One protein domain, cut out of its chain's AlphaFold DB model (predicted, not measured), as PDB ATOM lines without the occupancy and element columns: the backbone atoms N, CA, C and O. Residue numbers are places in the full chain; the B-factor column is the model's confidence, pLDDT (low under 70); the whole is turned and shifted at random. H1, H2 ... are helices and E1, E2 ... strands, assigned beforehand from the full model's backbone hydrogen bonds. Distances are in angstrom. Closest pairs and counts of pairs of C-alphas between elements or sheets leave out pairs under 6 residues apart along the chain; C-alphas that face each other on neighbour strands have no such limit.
ATOM      1  N   ARG A  45     292.222 344.201 399.861       84.06
ATOM      2  CA  ARG A  45     290.951 344.803 400.261       84.06
ATOM      3  C   ARG A  45     291.117 346.209 400.846       84.06
ATOM      4  O   ARG A  45     290.350 347.097 400.487       84.06
ATOM      5  N   ASP A  46     292.109 346.422 401.706       85.19
ATOM      6  CA  ASP A  46     292.345 347.716 402.354       85.19
ATOM      7  C   ASP A  46     292.888 348.745 401.359       85.19
ATOM      8  O   ASP A  46     292.459 349.899 401.370       85.19
ATOM      9  N   THR A  47     293.745 348.316 400.424       86.69
ATOM     10  CA  THR A  47     294.179 349.165 399.302       86.69
ATOM     11  C   THR A  47     292.997 349.610 398.447       86.69
ATOM     12  O   THR A  47     292.873 350.795 398.143       86.69
ATOM     13  N   ILE A  48     292.103 348.683 398.089       88.19
ATOM     14  CA  ILE A  48     290.906 348.994 397.297       88.19
ATOM     15  C   ILE A  48     289.999 349.967 398.055       88.19
ATOM     16  O   ILE A  48     289.523 350.937 397.470       88.19
ATOM     17  N   LYS A  49     289.794 349.762 399.361       91.69
ATOM     18  CA  LYS A  49     289.007 350.680 400.197       91.69
ATOM     19  C   LYS A  49     289.567 352.096 400.188       91.69
ATOM     20  O   LYS A  49     288.815 353.026 399.902       91.69
ATOM     21  N   GLY A  50     290.865 352.248 400.457       90.50
ATOM     22  CA  GLY A  50     291.519 353.557 400.455       90.50
ATOM     23  C   GLY A  50     291.404 354.250 399.098       90.50
ATOM     24  O   GLY A  50     291.029 355.419 399.028       90.50
ATOM     25  N   TRP A  51     291.618 353.505 398.011       92.50
ATOM     26  CA  TRP A  51     291.478 354.024 396.652       92.50
ATOM     27  C   TRP A  51     290.045 354.479 396.329       92.50
ATOM     28  O   TRP A  51     289.857 355.564 395.782       92.50
ATOM     29  N   ILE A  52     289.019 353.699 396.699       92.31
ATOM     30  CA  ILE A  52     287.609 354.088 396.507       92.31
ATOM     31  C   ILE A  52     287.309 355.391 397.255       92.31
ATOM     32  O   ILE A  52     286.702 356.299 396.687       92.31
ATOM     33  N   GLN A  53     287.736 355.491 398.516       95.75
ATOM     34  CA  GLN A  53     287.511 356.678 399.344       95.75
ATOM     35  C   GLN A  53     288.155 357.922 398.731       95.75
ATOM     36  O   GLN A  53     287.497 358.954 398.621       95.75
ATOM     37  N   GLU A  54     289.400 357.807 398.264       93.62
ATOM     38  CA  GLU A  54     290.105 358.885 397.568       93.62
ATOM     39  C   GLU A  54     289.347 359.335 396.309       93.62
ATOM     40  O   GLU A  54     289.121 360.528 396.101       93.62
ATOM     41  N   LYS A  55     288.904 358.384 395.474       93.38
ATOM     42  CA  LYS A  55     288.168 358.697 394.241       93.38
ATOM     43  C   LYS A  55     286.840 359.391 394.513       93.38
ATOM     44  O   LYS A  55     286.535 360.379 393.846       93.38
ATOM     45  N   VAL A  56     286.065 358.907 395.481       93.38
ATOM     46  CA  VAL A  56     284.773 359.511 395.827       93.38
ATOM     47  C   VAL A  56     284.963 360.902 396.422       93.38
ATOM     48  O   VAL A  56     284.273 361.830 395.996       93.38
ATOM     49  N   TRP A  57     285.934 361.079 397.321       93.62
ATOM     50  CA  TRP A  57     286.256 362.387 397.886       93.62
ATOM     51  C   TRP A  57     286.620 363.402 396.799       93.62
ATOM     52  O   TRP A  57     286.028 364.475 396.744       93.62
ATOM     53  N   ASN A  58     287.521 363.047 395.882       93.94
ATOM     54  CA  ASN A  58     287.972 363.962 394.831       93.94
ATOM     55  C   ASN A  58     286.851 364.378 393.861       93.94
ATOM     56  O   ASN A  58     286.910 365.464 393.289       93.94
ATOM     57  N   LEU A  59     285.841 363.525 393.655       93.81
ATOM     58  CA  LEU A  59     284.722 363.803 392.747       93.81
ATOM     59  C   LEU A  59     283.555 364.529 393.423       93.81
ATOM     60  O   LEU A  59     282.867 365.317 392.780       93.81
ATOM     61  N   THR A  60     283.298 364.240 394.697       93.75
ATOM     62  CA  THR A  60     282.047 364.635 395.371       93.75
ATOM     63  C   THR A  60     282.262 365.491 396.612       93.75
ATOM     64  O   THR A  60     281.314 366.109 397.087       93.75
ATOM     65  N   HIS A  61     283.487 365.542 397.139       95.31
ATOM     66  CA  HIS A  61     283.826 366.101 398.450       95.31
ATOM     67  C   HIS A  61     283.037 365.463 399.604       95.31
ATOM     68  O   HIS A  61     282.767 366.102 400.621       95.31
ATOM     69  N   GLN A  62     282.650 364.194 399.452       93.19
ATOM     70  CA  GLN A  62     281.943 363.431 400.475       93.19
ATOM     71  C   GLN A  62     282.777 362.247 400.948       93.19
ATOM     72  O   GLN A  62     283.432 361.558 400.166       93.19
ATOM     73  N   TRP A  63     282.722 362.007 402.257       93.94
ATOM     74  CA  TRP A  63     283.268 360.804 402.865       93.94
ATOM     75  C   TRP A  63     282.265 359.663 402.769       93.94
ATOM     76  O   TRP A  63     281.086 359.835 403.080       93.94
ATOM     77  N   ILE A  64     282.759 358.484 402.401       93.00
ATOM     78  CA  ILE A  64     281.977 357.250 402.401       93.00
ATOM     79  C   ILE A  64     282.726 356.131 403.125       93.00
ATOM     80  O   ILE A  64     283.959 356.111 403.184       93.00
ATOM     81  N   ASP A  65     281.962 355.172 403.641       95.38
ATOM     82  CA  ASP A  65     282.464 353.864 404.053       95.38
ATOM     83  C   ASP A  65     282.108 352.849 402.950       95.38
ATOM     84  O   ASP A  65     280.939 352.468 402.839       95.38
ATOM     85  N   PRO A  66     283.070 352.424 402.106       94.06
ATOM     86  CA  PRO A  66     282.806 351.523 400.981       94.06
ATOM     87  C   PRO A  66     282.215 350.162 401.376       94.06
ATOM     88  O   PRO A  66     281.598 349.507 400.541       94.06
ATOM     89  N   ASP A  67     282.357 349.756 402.642       95.56
ATOM     90  CA  ASP A  67     281.777 348.516 403.175       95.56
ATOM     91  C   ASP A  67     280.318 348.676 403.627       95.56
ATOM     92  O   ASP A  67     279.656 347.697 403.968       95.56
ATOM     93  N   LYS A  68     279.798 349.907 403.632       96.44
ATOM     94  CA  LYS A  68     278.407 350.232 403.991       96.44
ATOM     95  C   LYS A  68     277.611 350.818 402.832       96.44
ATOM     96  O   LYS A  68     276.445 351.166 403.002       96.44
ATOM     97  N   VAL A  69     278.231 350.916 401.661       95.19
ATOM     98  CA  VAL A  69     277.579 351.277 400.404       95.19
ATOM     99  C   VAL A  69     277.416 350.006 399.590       95.19
ATOM    100  O   VAL A  69     278.377 349.259 399.423       95.19
ATOM    101  N   TYR A  70     276.209 349.763 399.087       94.50
ATOM    102  CA  TYR A  70     275.861 348.508 398.432       94.50
ATOM    103  C   TYR A  70     275.428 348.727 396.987       94.50
ATOM    104  O   TYR A  70     274.647 349.630 396.684       94.50
ATOM    105  N   LEU A  71     275.893 347.843 396.111       94.12
ATOM    106  CA  LEU A  71     275.313 347.627 394.798       94.12
ATOM    107  C   LEU A  71     274.305 346.479 394.907       94.12
ATOM    108  O   LEU A  71     274.676 345.314 395.066       94.12
ATOM    109  N   HIS A  72     273.022 346.822 394.838       95.00
ATOM    110  CA  HIS A  72     271.923 345.861 394.853       95.00
ATOM    111  C   HIS A  72     271.414 345.598 393.439       95.00
ATOM    112  O   HIS A  72     271.151 346.528 392.678       95.00
ATOM    113  N   LYS A  73     271.206 344.322 393.111       92.12
ATOM    114  CA  LYS A  73     270.489 343.905 391.906       92.12
ATOM    115  C   LYS A  73     269.087 343.455 392.302       92.12
ATOM    116  O   LYS A  73     268.943 342.519 393.085       92.12
ATOM    117  N   PHE A  74     268.064 344.096 391.749       92.81
ATOM    118  CA  PHE A  74     266.663 343.747 391.983       92.81
ATOM    119  C   PHE A  74     266.033 343.134 390.735       92.81
ATOM    120  O   PHE A  74     266.477 343.393 389.614       92.81
ATOM    121  N   SER A  75     264.960 342.371 390.939       89.94
ATOM    122  CA  SER A  75     264.101 341.909 389.850       89.94
ATOM    123  C   SER A  75     263.392 343.087 389.177       89.94
ATOM    124  O   SER A  75     262.959 344.026 389.851       89.94
ATOM    125  N   SER A  76     263.202 343.013 387.857       84.69
ATOM    126  CA  SER A  76     262.442 344.017 387.098       84.69
ATOM    127  C   SER A  76     260.974 344.102 387.522       84.69
ATOM    128  O   SER A  76     260.359 345.153 387.366       84.69
ATOM    129  N   ALA A  77     260.429 343.035 388.116       84.19
ATOM    130  CA  ALA A  77     259.069 343.010 388.647       84.19
ATOM    131  C   ALA A  77     258.858 343.964 389.840       84.19
ATOM    132  O   ALA A  77     257.726 344.361 390.101       84.19
ATOM    133  N   ASN A  78     259.928 344.365 390.538       85.31
ATOM    134  CA  ASN A  78     259.853 345.192 391.747       85.31
ATOM    135  C   ASN A  78     260.337 346.634 391.519       85.31
ATOM    136  O   ASN A  78     260.834 347.275 392.450       85.31
ATOM    137  N   ILE A  79     260.230 347.131 390.285       89.75
ATOM    138  CA  ILE A  79     260.661 348.471 389.877       89.75
ATOM    139  C   ILE A  79     259.457 349.397 389.748       89.75
ATOM    140  O   ILE A  79     258.472 349.081 389.087       89.75
ATOM    141  N   THR A  80     259.569 350.585 390.331       93.19
ATOM    142  CA  THR A  80     258.595 351.667 390.167       93.19
ATOM    143  C   THR A  80     259.318 352.958 389.825       93.19
ATOM    144  O   THR A  80     260.405 353.225 390.338       93.19
ATOM    145  N   HIS A  81     258.744 353.763 388.935       94.38
ATOM    146  CA  HIS A  81     259.304 355.075 388.631       94.38
ATOM    147  C   HIS A  81     259.157 355.997 389.850       94.38
ATOM    148  O   HIS A  81     258.085 356.062 390.453       94.38
ATOM    149  N   SER A  82     260.221 356.713 390.211       94.50
ATOM    150  CA  SER A  82     260.252 357.604 391.372       94.50
ATOM    151  C   SER A  82     261.118 358.826 391.094       94.50
ATOM    152  O   SER A  82     262.334 358.721 390.955       94.50
ATOM    153  N   SER A  83     260.497 360.007 391.067       91.50
ATOM    154  CA  SER A  83     261.179 361.283 390.814       91.50
ATOM    155  C   SER A  83     262.102 361.733 391.952       91.50
ATOM    156  O   SER A  83     262.935 362.610 391.741       91.50
ATOM    157  N   GLY A  84     261.966 361.151 393.148       92.19
ATOM    158  CA  GLY A  84     262.846 361.423 394.290       92.19
ATOM    159  C   GLY A  84     264.088 360.529 394.346       92.19
ATOM    160  O   GLY A  84     264.986 360.787 395.143       92.19
ATOM    161  N   ALA A  85     264.148 359.474 393.530       92.94
ATOM    162  CA  ALA A  85     265.307 358.594 393.457       92.94
ATOM    163  C   ALA A  85     266.343 359.152 392.473       92.94
ATOM    164  O   ALA A  85     265.996 359.580 391.376       92.94
ATOM    165  N   VAL A  86     267.629 359.069 392.824       92.06
ATOM    166  CA  VAL A  86     268.739 359.557 391.977       92.06
ATOM    167  C   VAL A  86     268.759 358.879 390.600       92.06
ATOM    168  O   VAL A  86     269.105 359.503 389.604       92.06
ATOM    169  N   THR A  87     268.359 357.610 390.523       90.38
ATOM    170  CA  THR A  87     268.284 356.841 389.270       90.38
ATOM    171  C   THR A  87     266.977 357.050 388.500       90.38
ATOM    172  O   THR A  87     266.841 356.526 387.397       90.38
ATOM    173  N   GLY A  88     265.993 357.751 389.077       95.31
ATOM    174  CA  GLY A  88     264.616 357.825 388.575       95.31
ATOM    175  C   GLY A  88     263.754 356.594 388.894       95.31
ATOM    176  O   GLY A  88     262.571 356.564 388.551       95.31
ATOM    177  N   TRP A  89     264.310 355.583 389.570       94.56
ATOM    178  CA  TRP A  89     263.624 354.328 389.877       94.56
ATOM    179  C   TRP A  89     263.781 353.955 391.350       94.56
ATOM    180  O   TRP A  89     264.871 354.023 391.915       94.56
ATOM    181  N   ALA A  90     262.682 353.530 391.963       94.44
ATOM    182  CA  ALA A  90     262.665 352.928 393.285       94.44
ATOM    183  C   ALA A  90     262.432 351.420 393.165       94.44
ATOM    184  O   ALA A  90     261.608 350.957 392.369       94.44
ATOM    185  N   HIS A  91     263.154 350.666 393.989       93.62
ATOM    186  CA  HIS A  91     263.079 349.214 394.055       93.62
ATOM    187  C   HIS A  91     262.495 348.791 395.402       93.62
ATOM    188  O   HIS A  91     262.748 349.441 396.418       93.62
ATOM    189  N   SER A  92     261.726 347.703 395.421       90.44
ATOM    190  CA  SER A  92     261.163 347.136 396.652       90.44
ATOM    191  C   SER A  92     261.445 345.635 396.782       90.44
ATOM    192  O   SER A  92     261.817 344.963 395.820       90.44
ATOM    193  N   GLY A  93     261.288 345.109 397.998       89.69
ATOM    194  CA  GLY A  93     261.560 343.705 398.310       89.69
ATOM    195  C   GLY A  93     263.045 343.387 398.499       89.69
ATOM    196  O   GLY A  93     263.891 344.275 398.600       89.69
ATOM    197  N   THR A  94     263.355 342.096 398.597       93.44
ATOM    198  CA  THR A  94     264.723 341.606 398.806       93.44
ATOM    199  C   THR A  94     265.518 341.654 397.493       93.44
ATOM    200  O   THR A  94     265.011 341.182 396.472       93.44
ATOM    201  N   PRO A  95     266.754 342.187 397.487       94.19
ATOM    202  CA  PRO A  95     267.634 342.108 396.323       94.19
ATOM    203  C   PRO A  95     267.917 340.655 395.915       94.19
ATOM    204  O   PRO A  95     268.125 339.797 396.769       94.19
ATOM    205  N   GLU A  96     268.011 340.386 394.612       94.81
ATOM    206  CA  GLU A  96     268.475 339.093 394.081       94.81
ATOM    207  C   GLU A  96     269.970 338.876 394.343       94.81
ATOM    208  O   GLU A  96     270.439 337.747 394.454       94.81
ATOM    209  N   SER A  97     270.733 339.969 394.388       92.88
ATOM    210  CA  SER A  97     272.153 339.973 394.726       92.88
ATOM    211  C   SER A  97     272.526 341.299 395.375       92.88
ATOM    212  O   SER A  97     271.936 342.340 395.076       92.88
ATOM    213  N   SER A  98     273.496 341.246 396.280       94.69
ATOM    214  CA  SER A  98     274.048 342.404 396.974       94.69
ATOM    215  C   SER A  98     275.551 342.239 397.094       94.69
ATOM    216  O   SER A  98     276.027 341.151 397.405       94.69
ATOM    217  N   MET A  99     276.276 343.326 396.878       94.62
ATOM    218  CA  MET A  99     277.711 343.411 397.122       94.62
ATOM    219  C   MET A  99     278.034 344.785 397.692       94.62
ATOM    220  O   MET A  99     277.379 345.768 397.334       94.62
ATOM    221  N   THR A 100     279.026 344.871 398.570       95.50
ATOM    222  CA  THR A 100     279.548 346.177 398.980       95.50
ATOM    223  C   THR A 100     280.264 346.845 397.810       95.50
ATOM    224  O   THR A 100     280.671 346.192 396.846       95.50
ATOM    225  N   LEU A 101     280.461 348.159 397.879       93.38
ATOM    226  CA  LEU A 101     281.221 348.880 396.862       93.38
ATOM    227  C   LEU A 101     282.669 348.363 396.777       93.38
ATOM    228  O   LEU A 101     283.222 348.265 395.683       93.38
ATOM    229  N   THR A 102     283.262 347.964 397.908       93.25
ATOM    230  CA  THR A 102     284.572 347.293 397.935       93.25
ATOM    231  C   THR A 102     284.555 345.971 397.180       93.25
ATOM    232  O   THR A 102     285.460 345.719 396.390       93.25
ATOM    233  N   GLU A 103     283.540 345.137 397.399       91.88
ATOM    234  CA  GLU A 103     283.399 343.848 396.716       91.88
ATOM    235  C   GLU A 103     283.155 344.019 395.217       91.88
ATOM    236  O   GLU A 103     283.775 343.318 394.422       91.88
ATOM    237  N   ALA A 104     282.316 344.980 394.823       90.31
ATOM    238  CA  ALA A 104     282.033 345.283 393.423       90.31
ATOM    239  C   ALA A 104     283.312 345.650 392.665       90.31
ATOM    240  O   ALA A 104     283.638 345.038 391.648       90.31
ATOM    241  N   VAL A 105     284.079 346.600 393.202       88.75
ATOM    242  CA  VAL A 105     285.340 347.042 392.600       88.75
ATOM    243  C   VAL A 105     286.358 345.907 392.591       88.75
ATOM    244  O   VAL A 105     286.975 345.647 391.562       88.75
ATOM    245  N   ALA A 106     286.501 345.180 393.703       86.25
ATOM    246  CA  ALA A 106     287.398 344.033 393.771       86.25
ATOM    247  C   ALA A 106     287.049 342.973 392.714       86.25
ATOM    248  O   ALA A 106     287.943 342.473 392.035       86.25
ATOM    249  N   SER A 107     285.761 342.665 392.529       79.44
ATOM    250  CA  SER A 107     285.306 341.680 391.545       79.44
ATOM    251  C   SER A 107     285.693 342.058 390.114       79.44
ATOM    252  O   SER A 107     286.115 341.176 389.365       79.44
ATOM    253  N   ASP A 108     285.664 343.353 389.773       67.50
ATOM    254  CA  ASP A 108     286.080 343.844 388.458       67.50
ATOM    255  C   ASP A 108     287.606 343.773 388.263       67.50
ATOM    256  O   ASP A 108     288.085 343.306 387.231       67.50
ATOM    257  N   PHE A 109     288.393 344.109 389.296       55.38
ATOM    258  CA  PHE A 109     289.852 343.910 389.293       55.38
ATOM    259  C   PHE A 109     290.242 342.438 389.071       55.38
ATOM    260  O   PHE A 109     291.201 342.152 388.347       55.38
ATOM    261  N   PHE A 110     289.493 341.492 389.646       53.44
ATOM    262  CA  PHE A 110     289.719 340.060 389.434       53.44
ATOM    263  C   PHE A 110     289.200 339.568 388.075       53.44
ATOM    264  O   PHE A 110     289.812 338.682 387.477       53.44
ATOM    265  N   SER A 111     288.131 340.156 387.522       49.81
ATOM    266  CA  SER A 111     287.697 339.854 386.152       49.81
ATOM    267  C   SER A 111     288.542 340.529 385.071       49.81
ATOM    268  O   SER A 111     288.604 340.011 383.958       49.81
ATOM    269  N   ALA A 112     289.269 341.607 385.373       47.03
ATOM    270  CA  ALA A 112     290.219 342.232 384.453       47.03
ATOM    271  C   ALA A 112     291.388 341.294 384.087       47.03
ATOM    272  O   ALA A 112     291.887 341.338 382.962       47.03
ATOM    273  N   GLN A 113     291.754 340.343 384.960       44.19
ATOM    274  CA  GLN A 113     292.672 339.247 384.600       44.19
ATOM    275  C   GLN A 113     292.102 338.317 383.515       44.19
ATOM    276  O   GLN A 113     292.863 337.683 382.785       44.19
ATOM    277  N   ARG A 114     290.778 338.290 383.325       42.00
ATOM    278  CA  ARG A 114     290.112 337.562 382.237       42.00
ATOM    279  C   ARG A 114     290.222 338.279 380.883       42.00
ATOM    280  O   ARG A 114     290.116 337.625 379.851       42.00
ATOM    281  N   TYR A 115     290.528 339.580 380.868       41.75
ATOM    282  CA  TYR A 115     290.905 340.316 379.652       41.75
ATOM    283  C   TYR A 115     292.403 340.204 379.320       41.75
ATOM    284  O   TYR A 115     292.803 340.494 378.195       41.75
ATOM    285  N   GLY A 116     293.225 339.651 380.222       43.00
ATOM    286  CA  GLY A 116     294.594 339.216 379.914       43.00
ATOM    287  C   GLY A 116     294.668 338.017 378.954       43.00
ATOM    288  O   GLY A 116     295.740 337.697 378.448       43.00
ATOM    289  N   THR A 117     293.537 337.363 378.654       43.78
ATOM    290  CA  THR A 117     293.425 336.328 377.607       43.78
ATOM    291  C   THR A 117     292.785 336.846 376.311       43.78
ATOM    292  O   THR A 117     292.483 336.051 375.429       43.78
TER     293      THR A 117
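This is residues 45 to 117 of the 123 residues of an uncharacterized protein of Pseudomonas sp. WS 5413 (UniProt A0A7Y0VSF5). Two helices, H1 and H2, meet near their beginnings to make an open corner, and a narrow two-stranded ribbon of E1 and E4 leads away from it to a small separate hairpin of E2 and E3 at the far end. The chain runs out along E1, through the hairpin, and back along E4 straight into H2, whose last residues stick out with the tail, residues 110 to 117. The printed part has 73 residues, with two named helices and four named strands in the order H1, E1, E2, E3, E4, H2; both two-stranded sheets, E1 - E4 and E2 - E3, are antiparallel, and the class is mixed, helices and strands. The whole is loose, with a radius of gyration of the C-alphas of 14.9 A, and flat, spanning 36 by 35 by 18 A.

H1, residues 45 to 60, touches H2, residues 101 to 112, with its residues 45 to 52 alone, and H2 touches it with residues 102 to 106 alone. Their closest C-alphas are those of Lys 49 and Thr 102, 6.0 A apart, and their lines are only just about perpendicular, at 70.2 degrees. E1, residues 70 to 73, and E4, residues 97 to 100, are antiparallel neighbours at 164 degrees; N 71 and O 99 are 2.8 A apart and N 73 and O 97 are 2.9 A apart, within hydrogen-bond range. The closest C-alphas of E1 and H2 are those of Tyr 70 and Leu 101, 5.6 A apart. E2, residues 79 to 81, and E3, residues 89 to 91, form an antiparallel hairpin at 147 degrees, with N 90 and O 80 at 2.8 A and N 80 and O 90 at 2.9 A. E2 and E3 are both apart from H1 and H2; E1 and E3 are apart, and so are E2 and E4. In H1 and H2 every O i to N i+4 pair is within hydrogen-bond range.

H1 begins at C-alpha 45, (290.951, 344.803, 400.261), and is 22.3 A long. E1 is 9.6 A long, from C-alpha 70 at (275.861, 348.508, 398.432). E2 and E3 have three residues each, and E4 is 10.5 A long. H2 is 16.7 A long and ends at C-alpha 112, (290.219, 342.232, 384.453).

The two C-alphas farthest apart, those of Gly 84 and Thr 117, are 42.9 A apart. The printed part has no cut and no long link; the links E1 to E2, E3 to E4 and E4 to H2 are tight. The mean pLDDT of the printed part is 86.1, and residues 108 to 117 are under 70.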